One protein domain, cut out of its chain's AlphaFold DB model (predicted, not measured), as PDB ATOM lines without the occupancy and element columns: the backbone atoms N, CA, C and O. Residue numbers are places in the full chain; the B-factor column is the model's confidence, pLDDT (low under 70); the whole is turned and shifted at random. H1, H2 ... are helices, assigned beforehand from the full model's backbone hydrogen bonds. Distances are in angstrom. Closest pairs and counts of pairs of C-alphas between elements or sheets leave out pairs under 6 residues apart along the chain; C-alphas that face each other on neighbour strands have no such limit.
ATOM      1  N   THR A  55     -14.615  19.537  12.140       59.56
ATOM      2  CA  THR A  55     -14.255  18.355  12.939       59.56
ATOM      3  C   THR A  55     -12.745  18.138  13.004       59.56
ATOM      4  O   THR A  55     -12.306  17.072  13.423       59.56
ATOM      5  N   ALA A  56     -11.940  19.150  12.655       55.91
ATOM      6  CA  ALA A  56     -10.479  19.098  12.754       55.91
ATOM      7  C   ALA A  56     -10.002  18.772  14.182       55.91
ATOM      8  O   ALA A  56      -8.977  18.121  14.356       55.91
ATOM      9  N   GLY A  57     -10.759  19.194  15.204       57.09
ATOM     10  CA  GLY A  57     -10.511  18.839  16.608       57.09
ATOM     11  C   GLY A  57     -11.069  17.474  17.026       57.09
ATOM     12  O   GLY A  57     -10.681  16.940  18.063       57.09
ATOM     13  N   MET A  58     -11.951  16.891  16.211       61.50
ATOM     14  CA  MET A  58     -12.611  15.618  16.465       61.50
ATOM     15  C   MET A  58     -11.751  14.468  15.944       61.50
ATOM     16  O   MET A  58     -12.030  13.838  14.915       61.50
ATOM     17  N   ASP A  59     -10.672  14.200  16.669       60.66
ATOM     18  CA  ASP A  59      -9.844  13.031  16.421       60.66
ATOM     19  C   ASP A  59     -10.555  11.769  16.941       60.66
ATOM     20  O   ASP A  59     -10.365  11.314  18.068       60.66
ATOM     21  N   LEU A  60     -11.465  11.243  16.117       61.03
ATOM     22  CA  LEU A  60     -12.070   9.922  16.314       61.03
ATOM     23  C   LEU A  60     -11.134   8.798  15.851       61.03
ATOM     24  O   LEU A  60     -11.484   7.623  15.970       61.03
ATOM     25  N   SER A  61      -9.956   9.137  15.319       52.44
ATOM     26  CA  SER A  61      -8.908   8.177  15.015       52.44
ATOM     27  C   SER A  61      -8.196   7.843  16.322       52.44
ATOM     28  O   SER A  61      -7.123   8.351  16.627       52.44
ATOM     29  N   PHE A  62      -8.774   6.924  17.103       52.34
ATOM     30  CA  PHE A  62      -8.113   6.306  18.270       52.34
ATOM     31  C   PHE A  62      -6.688   5.804  17.960       52.34
ATOM     32  O   PHE A  62      -5.858   5.653  18.858       52.34
ATOM     33  N   GLU A  63      -6.428   5.570  16.676       47.09
ATOM     34  CA  GLU A  63      -5.181   5.186  16.027       47.09
ATOM     35  C   GLU A  63      -4.076   6.256  16.067       47.09
ATOM     36  O   GLU A  63      -2.901   5.911  15.936       47.09
ATOM     37  N   GLN A  64      -4.374   7.540  16.295       48.28
ATOM     38  CA  GLN A  64      -3.340   8.578  16.300       48.28
ATOM     39  C   GLN A  64      -2.836   8.908  17.721       48.28
ATOM     40  O   GLN A  64      -3.241   9.819  18.436       48.28
ATOM     41  N   GLN A  65      -1.821   8.116  18.082       50.66
ATOM     42  CA  GLN A  65      -0.623   8.459  18.867       50.66
ATOM     43  C   GLN A  65      -0.634   8.345  20.400       50.66
ATOM     44  O   GLN A  65       0.403   7.959  20.942       50.66
ATOM     45  N   LYS A  66      -1.723   8.607  21.139       55.69
ATOM     46  CA  LYS A  66      -1.642   8.566  22.624       55.69
ATOM     47  C   LYS A  66      -2.005   7.214  23.241       55.69
ATOM     48  O   LYS A  66      -1.261   6.702  24.077       55.69
ATOM     49  N   CYS A  67      -3.121   6.620  22.826       62.38
ATOM     50  CA  CYS A  67      -3.639   5.397  23.444       62.38
ATOM     51  C   CYS A  67      -3.075   4.128  22.791       62.38
ATOM     52  O   CYS A  67      -2.721   3.184  23.499       62.38
ATOM     53  N   VAL A  68      -2.882   4.128  21.465       58.69
ATOM     54  CA  VAL A  68      -2.325   2.967  20.747       58.69
ATOM     55  C   VAL A  68      -0.845   2.699  21.011       58.69
ATOM     56  O   VAL A  68      -0.358   1.601  20.760       58.69
ATOM     57  N   ARG A  69      -0.126   3.664  21.602       59.56
ATOM     58  CA  ARG A  69       1.269   3.467  22.022       59.56
ATOM     59  C   ARG A  69       1.405   2.352  23.064       59.56
ATOM     60  O   ARG A  69       2.419   1.665  23.090       59.56
ATOM     61  N   CYS A  70       0.385   2.177  23.907       58.81
ATOM     62  CA  CYS A  70       0.369   1.172  24.974       58.81
ATOM     63  C   CYS A  70      -0.766   0.138  24.827       58.81
ATOM     64  O   CYS A  70      -0.784  -0.852  25.557       58.81
ATOM     65  N   HIS A  71      -1.719   0.340  23.911       65.19
ATOM     66  CA  HIS A  71      -2.885  -0.527  23.725       65.19
ATOM     67  C   HIS A  71      -3.061  -0.918  22.254       65.19
ATOM     68  O   HIS A  71      -3.060  -0.078  21.371       65.19
ATOM     69  N   THR A  72      -3.282  -2.196  21.967       61.34
ATOM     70  CA  THR A  72      -3.622  -2.650  20.607       61.34
ATOM     71  C   THR A  72      -5.060  -2.263  20.244       61.34
ATOM     72  O   THR A  72      -5.922  -2.377  21.114       61.34
ATOM     73  N   GLU A  73      -5.363  -1.953  18.978       55.81
ATOM     74  CA  GLU A  73      -6.736  -1.738  18.453       55.81
ATOM     75  C   GLU A  73      -7.745  -2.793  18.936       55.81
ATOM     76  O   GLU A  73      -8.861  -2.480  19.343       55.81
ATOM     77  N   ARG A  74      -7.317  -4.059  19.024       53.12
ATOM     78  CA  ARG A  74      -8.133  -5.171  19.536       53.12
ATOM     79  C   ARG A  74      -8.644  -4.979  20.973       53.12
ATOM     80  O   ARG A  74      -9.679  -5.537  21.318       53.12
ATOM     81  N   ARG A  75      -7.937  -4.219  21.819       57.84
ATOM     82  CA  ARG A  75      -8.386  -3.885  23.186       57.84
ATOM     83  C   ARG A  75      -9.461  -2.800  23.205       57.84
ATOM     84  O   ARG A  75     -10.159  -2.691  24.207       57.84
ATOM     85  N   PHE A  76      -9.581  -2.028  22.128       56.66
ATOM     86  CA  PHE A  76     -10.624  -1.021  21.946       56.66
ATOM     87  C   PHE A  76     -11.865  -1.602  21.257       56.66
ATOM     88  O   PHE A  76     -12.980  -1.220  21.563       56.66
ATOM     89  N   ALA A  77     -11.699  -2.615  20.403       49.25
ATOM     90  CA  ALA A  77     -12.813  -3.302  19.739       49.25
ATOM     91  C   ALA A  77     -13.686  -4.191  20.663       49.25
ATOM     92  O   ALA A  77     -14.625  -4.831  20.189       49.25
ATOM     93  N   GLY A  78     -13.368  -4.290  21.958       54.44
ATOM     94  CA  GLY A  78     -14.165  -5.039  22.935       54.44
ATOM     95  C   GLY A  78     -15.349  -4.231  23.471       54.44
ATOM     96  O   GLY A  78     -15.384  -3.010  23.344       54.44
ATOM     97  N   GLU A  79     -16.309  -4.894  24.125       53.25
ATOM     98  CA  GLU A  79     -17.294  -4.177  24.941       53.25
ATOM     99  C   GLU A  79     -16.546  -3.485  26.088       53.25
ATOM    100  O   GLU A  79     -16.141  -4.107  27.071       53.25
ATOM    101  N   HIS A  80     -16.303  -2.183  25.932       57.91
ATOM    102  CA  HIS A  80     -15.947  -1.330  27.051       57.91
ATOM    103  C   HIS A  80     -17.099  -1.434  28.042       57.91
ATOM    104  O   HIS A  80     -18.238  -1.141  27.679       57.91
ATOM    105  N   GLY A  81     -16.790  -1.958  29.228       56.25
ATOM    106  CA  GLY A  81     -17.758  -2.305  30.258       56.25
ATOM    107  C   GLY A  81     -18.659  -1.144  30.682       56.25
ATOM    108  O   GLY A  81     -18.730  -0.079  30.069       56.25
ATOM    109  N   THR A  82     -19.385  -1.339  31.770       62.44
ATOM    110  CA  THR A  82     -20.282  -0.308  32.303       62.44
ATOM    111  C   THR A  82     -19.536   1.015  32.546       62.44
ATOM    112  O   THR A  82     -18.325   1.035  32.776       62.44
ATOM    113  N   LYS A  83     -20.258   2.147  32.528       64.38
ATOM    114  CA  LYS A  83     -19.697   3.497  32.757       64.38
ATOM    115  C   LYS A  83     -18.751   3.535  33.967       64.38
ATOM    116  O   LYS A  83     -17.677   4.120  33.890       64.38
ATOM    117  N   ASN A  84     -19.110   2.828  35.039       67.44
ATOM    118  CA  ASN A  84     -18.313   2.721  36.262       67.44
ATOM    119  C   ASN A  84     -16.987   1.973  36.066       67.44
ATOM    120  O   ASN A  84     -15.964   2.400  36.599       67.44
ATOM    121  N   GLU A  85     -16.981   0.879  35.306       67.12
ATOM    122  CA  GLU A  85     -15.758   0.125  35.003       67.12
ATOM    123  C   GLU A  85     -14.806   0.964  34.150       67.12
ATOM    124  O   GLU A  85     -13.604   1.003  34.412       67.12
ATOM    125  N   LEU A  86     -15.350   1.707  33.182       68.75
ATOM    126  CA  LEU A  86     -14.569   2.603  32.337       68.75
ATOM    127  C   LEU A  86     -13.915   3.728  33.149       68.75
ATOM    128  O   LEU A  86     -12.716   3.969  33.011       68.75
ATOM    129  N   THR A  87     -14.674   4.361  34.050       72.00
ATOM    130  CA  THR A  87     -14.159   5.389  34.969       72.00
ATOM    131  C   THR A  87     -13.034   4.846  35.842       72.00
ATOM    132  O   THR A  87     -11.970   5.455  35.918       72.00
ATOM    133  N   GLN A  88     -13.206   3.664  36.438       73.62
ATOM    134  CA  GLN A  88     -12.168   3.059  37.278       73.62
ATOM    135  C   GLN A  88     -10.892   2.722  36.500       73.62
ATOM    136  O   GLN A  88      -9.788   2.842  37.038       73.62
ATOM    137  N   VAL A  89     -11.017   2.288  35.244       74.69
ATOM    138  CA  VAL A  89      -9.863   2.014  34.378       74.69
ATOM    139  C   VAL A  89      -9.113   3.305  34.055       74.69
ATOM    140  O   VAL A  89      -7.888   3.338  34.180       74.69
ATOM    141  N   ILE A  90      -9.826   4.377  33.707       74.25
ATOM    142  CA  ILE A  90      -9.218   5.671  33.374       74.25
ATOM    143  C   ILE A  90      -8.568   6.310  34.608       74.25
ATOM    144  O   ILE A  90      -7.433   6.781  34.530       74.25
ATOM    145  N   GLU A  91      -9.213   6.243  35.775       77.44
ATOM    146  CA  GLU A  91      -8.613   6.680  37.042       77.44
ATOM    147  C   GLU A  91      -7.337   5.904  37.377       77.44
ATOM    148  O   GLU A  91      -6.346   6.483  37.824       77.44
ATOM    149  N   ARG A  92      -7.333   4.586  37.143       76.56
ATOM    150  CA  ARG A  92      -6.150   3.747  37.355       76.56
ATOM    151  C   ARG A  92      -5.022   4.115  36.390       76.56
ATOM    152  O   ARG A  92      -3.869   4.135  36.813       76.56
ATOM    153  N   MET A  93      -5.340   4.449  35.138       75.69
ATOM    154  CA  MET A  93      -4.358   4.963  34.175       75.69
ATOM    155  C   MET A  93      -3.777   6.308  34.614       75.69
ATOM    156  O   MET A  93      -2.569   6.494  34.518       75.69
ATOM    157  N   GLY A  94      -4.598   7.213  35.154       74.25
ATOM    158  CA  GLY A  94      -4.139   8.507  35.672       74.25
ATOM    159  C   GLY A  94      -3.160   8.405  36.849       74.25
ATOM    160  O   GLY A  94      -2.425   9.350  37.112       74.25
ATOM    161  N   ARG A  95      -3.113   7.258  37.540       79.38
ATOM    162  CA  ARG A  95      -2.160   6.980  38.632       79.38
ATOM    163  C   ARG A  95      -0.853   6.337  38.155       79.38
ATOM    164  O   ARG A  95       0.028   6.094  38.978       79.38
ATOM    165  N   HIS A  96      -0.721   6.016  36.868       78.19
ATOM    166  CA  HIS A  96       0.482   5.381  36.337       78.19
ATOM    167  C   HIS A  96       1.624   6.413  36.211       78.19
ATOM    168  O   HIS A  96       1.400   7.483  35.648       78.19
ATOM    169  N   PRO A  97       2.853   6.113  36.675       72.50
ATOM    170  CA  PRO A  97       3.946   7.094  36.765       72.50
ATOM    171  C   PRO A  97       4.356   7.697  35.412       72.50
ATOM    172  O   PRO A  97       4.727   8.866  35.336       72.50
ATOM    173  N   ASP A  98       4.230   6.919  34.337       74.69
ATOM    174  CA  ASP A  98       4.554   7.353  32.970       74.69
ATOM    175  C   ASP A  98       3.391   8.040  32.233       74.69
ATOM    176  O   ASP A  98       3.529   8.427  31.069       74.69
ATOM    177  N   VAL A  99       2.225   8.168  32.875       71.38
ATOM    178  CA  VAL A  99       1.008   8.716  32.270       71.38
ATOM    179  C   VAL A  99       0.674  10.047  32.928       71.38
ATOM    180  O   VAL A  99       0.337  10.122  34.104       71.38
ATOM    181  N   ARG A 100       0.731  11.123  32.143       73.00
ATOM    182  CA  ARG A 100       0.284  12.455  32.562       73.00
ATOM    183  C   ARG A 100      -1.029  12.769  31.860       73.00
ATOM    184  O   ARG A 100      -1.016  13.302  30.754       73.00
ATOM    185  N   LEU A 101      -2.145  12.388  32.479       71.81
ATOM    186  CA  LEU A 101      -3.485  12.752  32.017       71.81
ATOM    187  C   LEU A 101      -3.983  13.952  32.816       71.81
ATOM    188  O   LEU A 101      -4.034  13.910  34.044       71.81
ATOM    189  N   THR A 102      -4.363  15.019  32.121       81.00
ATOM    190  CA  THR A 102      -5.110  16.121  32.735       81.00
ATOM    191  C   THR A 102      -6.583  15.733  32.907       81.00
ATOM    192  O   THR A 102      -7.070  14.799  32.269       81.00
ATOM    193  N   HIS A 103      -7.336  16.480  33.721       77.88
ATOM    194  CA  HIS A 103      -8.793  16.300  33.805       77.88
ATOM    195  C   HIS A 103      -9.485  16.453  32.441       77.88
ATOM    196  O   HIS A 103     -10.422  15.717  32.139       77.88
ATOM    197  N   GLN A 104      -8.990  17.363  31.598       78.56
ATOM    198  CA  GLN A 104      -9.505  17.549  30.245       78.56
ATOM    199  C   GLN A 104      -9.212  16.330  29.356       78.56
ATOM    200  O   GLN A 104     -10.076  15.917  28.586       78.56
ATOM    201  N   ASP A 105      -8.030  15.717  29.479       75.75
ATOM    202  CA  ASP A 105      -7.708  14.488  28.745       75.75
ATOM    203  C   ASP A 105      -8.626  13.334  29.166       75.75
ATOM    204  O   ASP A 105      -9.112  12.596  28.315       75.75
ATOM    205  N   VAL A 106      -8.919  13.208  30.464       78.00
ATOM    206  CA  VAL A 106      -9.846  12.193  30.991       78.00
ATOM    207  C   VAL A 106     -11.246  12.358  30.396       78.00
ATOM    208  O   VAL A 106     -11.828  11.382  29.924       78.00
ATOM    209  N   GLN A 107     -11.772  13.585  30.353       80.38
ATOM    210  CA  GLN A 107     -13.077  13.866  29.744       80.38
ATOM    211  C   GLN A 107     -13.099  13.532  28.251       80.38
ATOM    212  O   GLN A 107     -14.039  12.893  27.782       80.38
ATOM    213  N   LYS A 108     -12.042  13.897  27.514       79.50
ATOM    214  CA  LYS A 108     -11.911  13.546  26.096       79.50
ATOM    215  C   LYS A 108     -11.868  12.035  25.893       79.50
ATOM    216  O   LYS A 108     -12.575  11.536  25.032       79.50
ATOM    217  N   VAL A 109     -11.127  11.296  26.719       77.69
ATOM    218  CA  VAL A 109     -11.081   9.826  26.659       77.69
ATOM    219  C   VAL A 109     -12.468   9.220  26.888       77.69
ATOM    220  O   VAL A 109     -12.886   8.360  26.116       77.69
ATOM    221  N   HIS A 110     -13.207   9.689  27.897       80.69
ATOM    222  CA  HIS A 110     -14.584   9.248  28.133       80.69
ATOM    223  C   HIS A 110     -15.500   9.538  26.938       80.69
ATOM    224  O   HIS A 110     -16.210   8.641  26.485       80.69
ATOM    225  N   ALA A 111     -15.452  10.760  26.408       82.88
ATOM    226  CA  ALA A 111     -16.254  11.164  25.262       82.88
ATOM    227  C   ALA A 111     -15.935  10.326  24.015       82.88
ATOM    228  O   ALA A 111     -16.839   9.830  23.341       82.88
ATOM    229  N   SER A 112     -14.649  10.089  23.744       80.00
ATOM    230  CA  SER A 112     -14.217   9.232  22.645       80.00
ATOM    231  C   SER A 112     -14.780   7.821  22.818       80.00
ATOM    232  O   SER A 112     -15.463   7.322  21.926       80.00
ATOM    233  N   LEU A 113     -14.588   7.185  23.976       77.81
ATOM    234  CA  LEU A 113     -15.068   5.818  24.224       77.81
ATOM    235  C   LEU A 113     -16.595   5.690  24.091       77.81
ATOM    236  O   LEU A 113     -17.081   4.677  23.588       77.81
ATOM    237  N   THR A 114     -17.353   6.724  24.464       81.69
ATOM    238  CA  THR A 114     -18.799   6.782  24.213       81.69
ATOM    239  C   THR A 114     -19.113   6.765  22.714       81.69
ATOM    240  O   THR A 114     -19.943   5.966  22.275       81.69
ATOM    241  N   LEU A 115     -18.425   7.578  21.903       82.69
ATOM    242  CA  LEU A 115     -18.626   7.614  20.447       82.69
ATOM    243  C   LEU A 115     -18.104   6.364  19.725       82.69
ATOM    244  O   LEU A 115     -18.596   6.033  18.645       82.69
ATOM    245  N   MET A 116     -17.177   5.612  20.324       77.94
ATOM    246  CA  MET A 116     -16.703   4.338  19.775       77.94
ATOM    247  C   MET A 116     -17.836   3.316  19.622       77.94
ATOM    248  O   MET A 116     -17.839   2.525  18.680       77.94
ATOM    249  N   LYS A 117     -18.862   3.374  20.480       75.94
ATOM    250  CA  LYS A 117     -20.058   2.532  20.330       75.94
ATOM    251  C   LYS A 117     -20.750   2.773  18.989       75.94
ATOM    252  O   LYS A 117     -21.253   1.829  18.384       75.94
ATOM    253  N   CYS A 118     -20.739   4.008  18.488       81.06
ATOM    254  CA  CYS A 118     -21.292   4.349  17.178       81.06
ATOM    255  C   CYS A 118     -20.427   3.811  16.028       81.06
ATOM    256  O   CYS A 118     -20.974   3.455  14.985       81.06
ATOM    257  N   ALA A 119     -19.111   3.686  16.231       78.62
ATOM    258  CA  ALA A 119     -18.168   3.173  15.232       78.62
ATOM    259  C   ALA A 119     -18.354   1.680  14.915       78.62
ATOM    260  O   ALA A 119     -17.872   1.197  13.896       78.62
ATOM    261  N   THR A 120     -19.109   0.948  15.742       77.31
ATOM    262  CA  THR A 120     -19.466  -0.453  15.462       77.31
ATOM    263  C   THR A 120     -20.341  -0.612  14.215       77.31
ATOM    264  O   THR A 120     -20.265  -1.637  13.543       77.31
ATOM    265  N   CYS A 121     -21.153   0.402  13.893       78.44
ATOM    266  CA  CYS A 121     -22.105   0.377  12.777       78.44
ATOM    267  C   CYS A 121     -21.888   1.504  11.759       78.44
ATOM    268  O   CYS A 121     -22.473   1.462  10.678       78.44
ATOM    269  N   HIS A 122     -21.108   2.527  12.108       83.44
ATOM    270  CA  HIS A 122     -20.905   3.728  11.303       83.44
ATOM    271  C   HIS A 122     -19.424   3.992  11.076       83.44
ATOM    272  O   HIS A 122     -18.600   3.799  11.966       83.44
ATOM    273  N   SER A 123     -19.092   4.496   9.893       81.06
ATOM    274  CA  SER A 123     -17.746   5.000   9.618       81.06
ATOM    275  C   SER A 123     -17.456   6.274  10.420       81.06
ATOM    276  O   SER A 123     -18.365   7.045  10.744       81.06
ATOM    277  N   SER A 124     -16.178   6.550  10.693       77.00
ATOM    278  CA  SER A 124     -15.756   7.775  11.388       77.00
ATOM    279  C   SER A 124     -16.275   9.046  10.706       77.00
ATOM    280  O   SER A 124     -16.674   9.986  11.387       77.00
ATOM    281  N   ASP A 125     -16.360   9.063   9.374       78.44
ATOM    282  CA  ASP A 125     -16.897  10.198   8.612       78.44
ATOM    283  C   ASP A 125     -18.405  10.385   8.801       78.44
ATOM    284  O   ASP A 125     -18.904  11.510   8.819       78.44
ATOM    285  N   GLU A 126     -19.163   9.298   8.941       82.69
ATOM    286  CA  GLU A 126     -20.592   9.373   9.252       82.69
ATOM    287  C   GLU A 126     -20.835   9.888  10.667       82.69
ATOM    288  O   GLU A 126     -21.751  10.683  10.873       82.69
ATOM    289  N   ILE A 127     -19.987   9.494  11.619       84.56
ATOM    290  CA  ILE A 127     -20.046   9.988  12.996       84.56
ATOM    291  C   ILE A 127     -19.687  11.477  13.024       84.56
ATOM    292  O   ILE A 127     -20.435  12.269  13.587       84.56
ATOM    293  N   LYS A 128     -18.621  11.900  12.332       82.69
ATOM    294  CA  LYS A 128     -18.230  13.317  12.211       82.69
ATOM    295  C   LYS A 128     -19.336  14.192  11.618       82.69
ATOM    296  O   LYS A 128     -19.525  15.322  12.054       82.69
ATOM    297  N   LYS A 129     -20.141  13.675  10.684       83.62
ATOM    298  CA  LYS A 129     -21.303  14.414  10.149       83.62
ATOM    299  C   LYS A 129     -22.372  14.708  11.204       83.62
ATOM    300  O   LYS A 129     -23.117  15.666  11.025       83.62
ATOM    301  N   LEU A 130     -22.468  13.929  12.284       85.12
ATOM    302  CA  LEU A 130     -23.381  14.235  13.393       85.12
ATOM    303  C   LEU A 130     -22.908  15.440  14.207       85.12
ATOM    304  O   LEU A 130     -23.744  16.151  14.754       85.12
ATOM    305  N   ALA A 131     -21.599  15.692  14.256       80.88
ATOM    306  CA  ALA A 131     -21.012  16.843  14.941       80.88
ATOM    307  C   ALA A 131     -21.370  18.185  14.281       80.88
ATOM    308  O   ALA A 131     -21.289  19.228  14.916       80.88
ATOM    309  N   LEU A 132     -21.776  18.152  13.007       80.62
ATOM    310  CA  LEU A 132     -22.206  19.324  12.240       80.62
ATOM    311  C   LEU A 132     -23.656  19.740  12.486       80.62
ATOM    312  O   LEU A 132     -24.066  20.817  12.056       80.62
ATOM    313  N   LEU A 133     -24.455  18.855  13.075       82.44
ATOM    314  CA  LEU A 133     -25.856  19.133  13.351       82.44
ATOM    315  C   LEU A 133     -25.964  20.051  14.566       82.44
ATOM    316  O   LEU A 133     -25.151  19.967  15.486       82.44
ATOM    317  N   ASN A 134     -27.004  20.884  14.603       83.25
ATOM    318  CA  ASN A 134     -27.328  21.582  15.846       83.25
ATOM    319  C   ASN A 134     -27.779  20.575  16.925       83.25
ATOM    320  O   ASN A 134     -28.157  19.443  16.616       83.25
ATOM    321  N   GLU A 135     -27.763  20.980  18.197       83.75
ATOM    322  CA  GLU A 135     -28.045  20.075  19.323       83.75
ATOM    323  C   GLU A 135     -29.391  19.344  19.191       83.75
ATOM    324  O   GLU A 135     -29.483  18.136  19.424       83.75
ATOM    325  N   GLY A 136     -30.440  20.056  18.767       85.44
ATOM    326  CA  GLY A 136     -31.779  19.487  18.602       85.44
ATOM    327  C   GLY A 136     -31.833  18.426  17.501       85.44
ATOM    328  O   GLY A 136     -32.401  17.347  17.693       85.44
ATOM    329  N   GLU A 137     -31.204  18.704  16.361       87.81
ATOM    330  CA  GLU A 137     -31.082  17.774  15.238       87.81
ATOM    331  C   GLU A 137     -30.237  16.554  15.598       87.81
ATOM    332  O   GLU A 137     -30.604  15.424  15.260       87.81
ATOM    333  N   GLN A 138     -29.137  16.763  16.321       87.94
ATOM    334  CA  GLN A 138     -28.253  15.694  16.761       87.94
ATOM    335  C   GLN A 138     -28.989  14.732  17.703       87.94
ATOM    336  O   GLN A 138     -29.026  13.526  17.448       87.94
ATOM    337  N   VAL A 139     -29.676  15.251  18.728       90.19
ATOM    338  CA  VAL A 139     -30.483  14.437  19.655       90.19
ATOM    339  C   VAL A 139     -31.607  13.712  18.921       90.19
ATOM    340  O   VAL A 139     -31.838  12.524  19.164       90.19
ATOM    341  N   ALA A 140     -32.303  14.380  17.998       91.44
ATOM    342  CA  ALA A 140     -33.351  13.747  17.202       91.44
ATOM    343  C   ALA A 140     -32.798  12.580  16.368       91.44
ATOM    344  O   ALA A 140     -33.412  11.510  16.310       91.44
ATOM    345  N   LYS A 141     -31.611  12.752  15.776       90.38
ATOM    346  CA  LYS A 141     -30.940  11.717  14.988       90.38
ATOM    347  C   LYS A 141     -30.487  10.539  15.847       90.38
ATOM    348  O   LYS A 141     -30.728   9.393  15.465       90.38
ATOM    349  N   ILE A 142     -29.905  10.797  17.019       89.88
ATOM    350  CA  ILE A 142     -29.493   9.750  17.965       89.88
ATOM    351  C   ILE A 142     -30.722   8.973  18.460       89.88
ATOM    352  O   ILE A 142     -30.722   7.745  18.413       89.88
ATOM    353  N   ARG A 143     -31.823   9.651  18.816       91.69
ATOM    354  CA  ARG A 143     -33.103   8.998  19.171       91.69
ATOM    355  C   ARG A 143     -33.678   8.171  18.028       91.69
ATOM    356  O   ARG A 143     -34.274   7.121  18.259       91.69
ATOM    357  N   GLN A 144     -33.519   8.622  16.785       90.69
ATOM    358  CA  GLN A 144     -33.913   7.826  15.627       90.69
ATOM    359  C   GLN A 144     -33.090   6.533  15.551       90.69
ATOM    360  O   GLN A 144     -33.656   5.478  15.274       90.69
ATOM    361  N   MET A 145     -31.777   6.594  15.802       89.50
ATOM    362  CA  MET A 145     -30.915   5.405  15.812       89.50
ATOM    363  C   MET A 145     -31.219   4.488  16.992       89.50
ATOM    364  O   MET A 145     -31.236   3.277  16.820       89.50
ATOM    365  N   GLN A 146     -31.543   5.040  18.159       89.69
ATOM    366  CA  GLN A 146     -31.999   4.290  19.331       89.69
ATOM    367  C   GLN A 146     -33.203   3.384  19.011       89.69
ATOM    368  O   GLN A 146     -33.286   2.261  19.490       89.69
ATOM    369  N   ARG A 147     -34.130   3.853  18.166       88.94
ATOM    370  CA  ARG A 147     -35.338   3.102  17.777       88.94
ATOM    371  C   ARG A 147     -35.100   2.057  16.683       88.94
ATOM    372  O   ARG A 147     -36.027   1.316  16.362       88.94
ATOM    373  N   LYS A 148     -33.915   2.011  16.065       88.31
ATOM    374  CA  LYS A 148     -33.607   1.013  15.031       88.31
ATOM    375  C   LYS A 148     -33.319  -0.349  15.661       88.31
ATOM    376  O   LYS A 148     -32.647  -0.442  16.686       88.31
ATOM    377  N   SER A 149     -33.779  -1.411  15.004       75.81
ATOM    378  CA  SER A 149     -33.450  -2.786  15.380       75.81
ATOM    379  C   SER A 149     -31.934  -3.009  15.331       75.81
ATOM    380  O   SER A 149     -31.271  -2.623  14.370       75.81
ATOM    381  N   GLY A 150     -31.381  -3.602  16.391       77.56
ATOM    382  CA  GLY A 150     -29.937  -3.821  16.543       77.56
ATOM    383  C   GLY A 150     -29.169  -2.666  17.195       77.56
ATOM    384  O   GLY A 150     -27.980  -2.812  17.465       77.56
ATOM    385  N   SER A 151     -29.826  -1.541  17.498       79.62
ATOM    386  CA  SER A 151     -29.216  -0.470  18.287       79.62
ATOM    387  C   SER A 151     -29.088  -0.879  19.754       79.62
ATOM    388  O   SER A 151     -30.066  -1.295  20.373       79.62
ATOM    389  N   LYS A 152     -27.884  -0.739  20.318       80.62
ATOM    390  CA  LYS A 152     -27.599  -0.961  21.748       80.62
ATOM    391  C   LYS A 152     -27.659   0.335  22.577       80.62
ATOM    392  O   LYS A 152     -27.141   0.363  23.685       80.62
ATOM    393  N   ILE A 153     -28.244   1.408  22.038       83.38
ATOM    394  CA  ILE A 153     -28.322   2.712  22.714       83.38
ATOM    395  C   ILE A 153     -29.509   2.710  23.686       83.38
ATOM    396  O   ILE A 153     -30.661   2.556  23.274       83.38
ATOM    397  N   SER A 154     -29.242   2.912  24.972       83.75
ATOM    398  CA  SER A 154     -30.278   3.128  25.987       83.75
ATOM    399  C   SER A 154     -30.838   4.564  25.943       83.75
ATOM    400  O   SER A 154     -30.200   5.466  25.397       83.75
ATOM    401  N   PRO A 155     -32.040   4.822  26.499       81.56
ATOM    402  CA  PRO A 155     -32.618   6.169  26.530       81.56
ATOM    403  C   PRO A 155     -31.724   7.211  27.214       81.56
ATOM    404  O   PRO A 155     -31.669   8.357  26.761       81.56
ATOM    405  N   ASP A 156     -31.012   6.803  28.264       81.38
ATOM    406  CA  ASP A 156     -30.153   7.684  29.054       81.38
ATOM    407  C   ASP A 156     -28.847   8.016  28.313       81.38
ATOM    408  O   ASP A 156     -28.341   9.133  28.404       81.38
ATOM    409  N   GLU A 157     -28.358   7.100  27.469       84.38
ATOM    410  CA  GLU A 157     -27.145   7.296  26.666       84.38
ATOM    411  C   GLU A 157     -27.303   8.320  25.539       84.38
ATOM    412  O   GLU A 157     -26.307   8.808  25.011       84.38
ATOM    413  N   VAL A 158     -28.530   8.686  25.157       87.94
ATOM    414  CA  VAL A 158     -28.753   9.687  24.101       87.94
ATOM    415  C   VAL A 158     -28.095  11.020  24.461       87.94
ATOM    416  O   VAL A 158     -27.506  11.669  23.596       87.94
ATOM    417  N   ARG A 159     -28.201  11.425  25.732       87.88
ATOM    418  CA  ARG A 159     -27.584  12.659  26.232       87.88
ATOM    419  C   ARG A 159     -26.076  12.512  26.366       87.88
ATOM    420  O   ARG A 159     -25.363  13.381  25.886       87.88
ATOM    421  N   ASP A 160     -25.607  11.389  26.904       87.62
ATOM    422  CA  ASP A 160     -24.174  11.110  27.047       87.62
ATOM    423  C   ASP A 160     -23.452  11.133  25.682       87.62
ATOM    424  O   ASP A 160     -22.346  11.663  25.566       87.62
ATOM    425  N   ILE A 161     -24.082  10.608  24.623       88.31
ATOM    426  CA  ILE A 161     -23.548  10.662  23.253       88.31
ATOM    427  C   ILE A 161     -23.473  12.111  22.757       88.31
ATOM    428  O   ILE A 161     -22.444  12.506  22.213       88.31
ATOM    429  N   GLN A 162     -24.525  12.912  22.948       89.56
ATOM    430  CA  GLN A 162     -24.534  14.321  22.533       89.56
ATOM    431  C   GLN A 162     -23.483  15.153  23.285       89.56
ATOM    432  O   GLN A 162     -22.723  15.895  22.664       89.56
ATOM    433  N   GLU A 163     -23.376  14.986  24.601       88.62
ATOM    434  CA  GLU A 163     -22.351  15.646  25.414       88.62
ATOM    435  C   GLU A 163     -20.937  15.249  24.961       88.62
ATOM    436  O   GLU A 163     -20.041  16.088  24.872       88.62
ATOM    437  N   SER A 164     -20.748  13.987  24.567       87.56
ATOM    438  CA  SER A 164     -19.475  13.516  24.018       87.56
ATOM    439  C   SER A 164     -19.095  14.233  22.716       87.56
ATOM    440  O   SER A 164     -17.916  14.531  22.511       87.56
ATOM    441  N   PHE A 165     -20.067  14.571  21.856       85.88
ATOM    442  CA  PHE A 165     -19.800  15.419  20.691       85.88
ATOM    443  C   PHE A 165     -19.328  16.815  21.122       85.88
ATOM    444  O   PHE A 165     -18.323  17.294  20.606       85.88
ATOM    445  N   HIS A 166     -19.985  17.434  22.104       84.81
ATOM    446  CA  HIS A 166     -19.618  18.764  22.603       84.81
ATOM    447  C   HIS A 166     -18.182  18.805  23.155       84.81
ATOM    448  O   HIS A 166     -17.378  19.645  22.750       84.81
ATOM    449  N   ILE A 167     -17.821  17.833  24.002       83.56
ATOM    450  CA  ILE A 167     -16.483  17.715  24.610       83.56
ATOM    451  C   ILE A 167     -15.380  17.576  23.549       83.56
ATOM    452  O   ILE A 167     -14.278  18.106  23.719       83.56
ATOM    453  N   LEU A 168     -15.651  16.846  22.465       78.56
ATOM    454  CA  LEU A 168     -14.654  16.540  21.440       78.56
ATOM    455  C   LEU A 168     -14.533  17.614  20.355       78.56
ATOM    456  O   LEU A 168     -13.443  17.787  19.820       78.56
ATOM    457  N   VAL A 169     -15.607  18.344  20.038       75.94
ATOM    458  CA  VAL A 169     -15.523  19.490  19.112       75.94
ATOM    459  C   VAL A 169     -14.995  20.744  19.819       75.94
ATOM    460  O   VAL A 169     -14.362  21.576  19.176       75.94
ATOM    461  N   GLY A 170     -15.160  20.850  21.143       64.25
ATOM    462  CA  GLY A 170     -14.609  21.954  21.933       64.25
ATOM    463  C   GLY A 170     -15.426  23.244  21.858       64.25
ATOM    464  O   GLY A 170     -14.842  24.325  21.949       64.25
TER     465      GLY A 170
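AT A GLANCE: This is residues 55 to 170 of the 171 residues of an uncharacterized protein of Armatimonadetes bacterium RBG_16_58_9 (UniProt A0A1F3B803). Two helices, H3 and H6, cross as an X in the middle of an elongated domain, with H5 packing on H6 toward one end of the long axis and H2 toward the other. H4 sits near the end of H3, the short H1 lies off to one side after a long opening stretch with no named element, residues 55 to 72, and the loop of residues 95 to 100 sticks out. The printed part has 116 residues with six named helices, H1 to H6 in order, and no named strand; the class is all helix. It is compact, with a radius of gyration of the C-alphas of 14.3 A, and spans 43 by 28 by 22 A.

HOW THE PARTS SIT: H1, residues 73 to 76, touches no helix. H2, residues 83 to 94, and H3, residues 103 to 119, form a helical hairpin, opposite ways at a steep tilt of 45 degrees; they only just touch, with 3 pairs of C-alphas within 8 A, the closest those of Ile 90 and Val 106, 7.0 A. H3, the hub, only just touches H4, residues 124 to 131, also with 3 pairs, the C-alphas of Cys 118 and Ile 127 being closest at 7.1 A. H6, residues 157 to 169, touches H3 at a steep tilt of 58 degrees, with the closest C-alphas, Ala 111 and Ser 164, 4.2 A apart. H5, residues 135 to 146, touches residues 158 to 162 of H6, closest at the C-alphas of Ile 142 and Val 158, 6.2 A. Every O i to N i+4 pair is within hydrogen-bond range in H2, H5 and H6, against 11 of 13 in H3 and 2 of 4 in H4; H1 is too short for such a pair.

IN THESE COORDINATES: C-alpha 73 opens H1 at (-6.736, -1.738, 18.453). H2 is 16.6 A long, H3 24.6 A, H5 16.3 A and H6 18.5 A, ending at C-alpha 169, (-15.523, 19.490, 19.112).

THE WHOLE: The C-alphas farthest apart, Pro 97 and Ser 149, are 44.2 A apart. The printed part has no cut and no long link between helices. Residues 55 to 86 and residue 170 have pLDDT under 70.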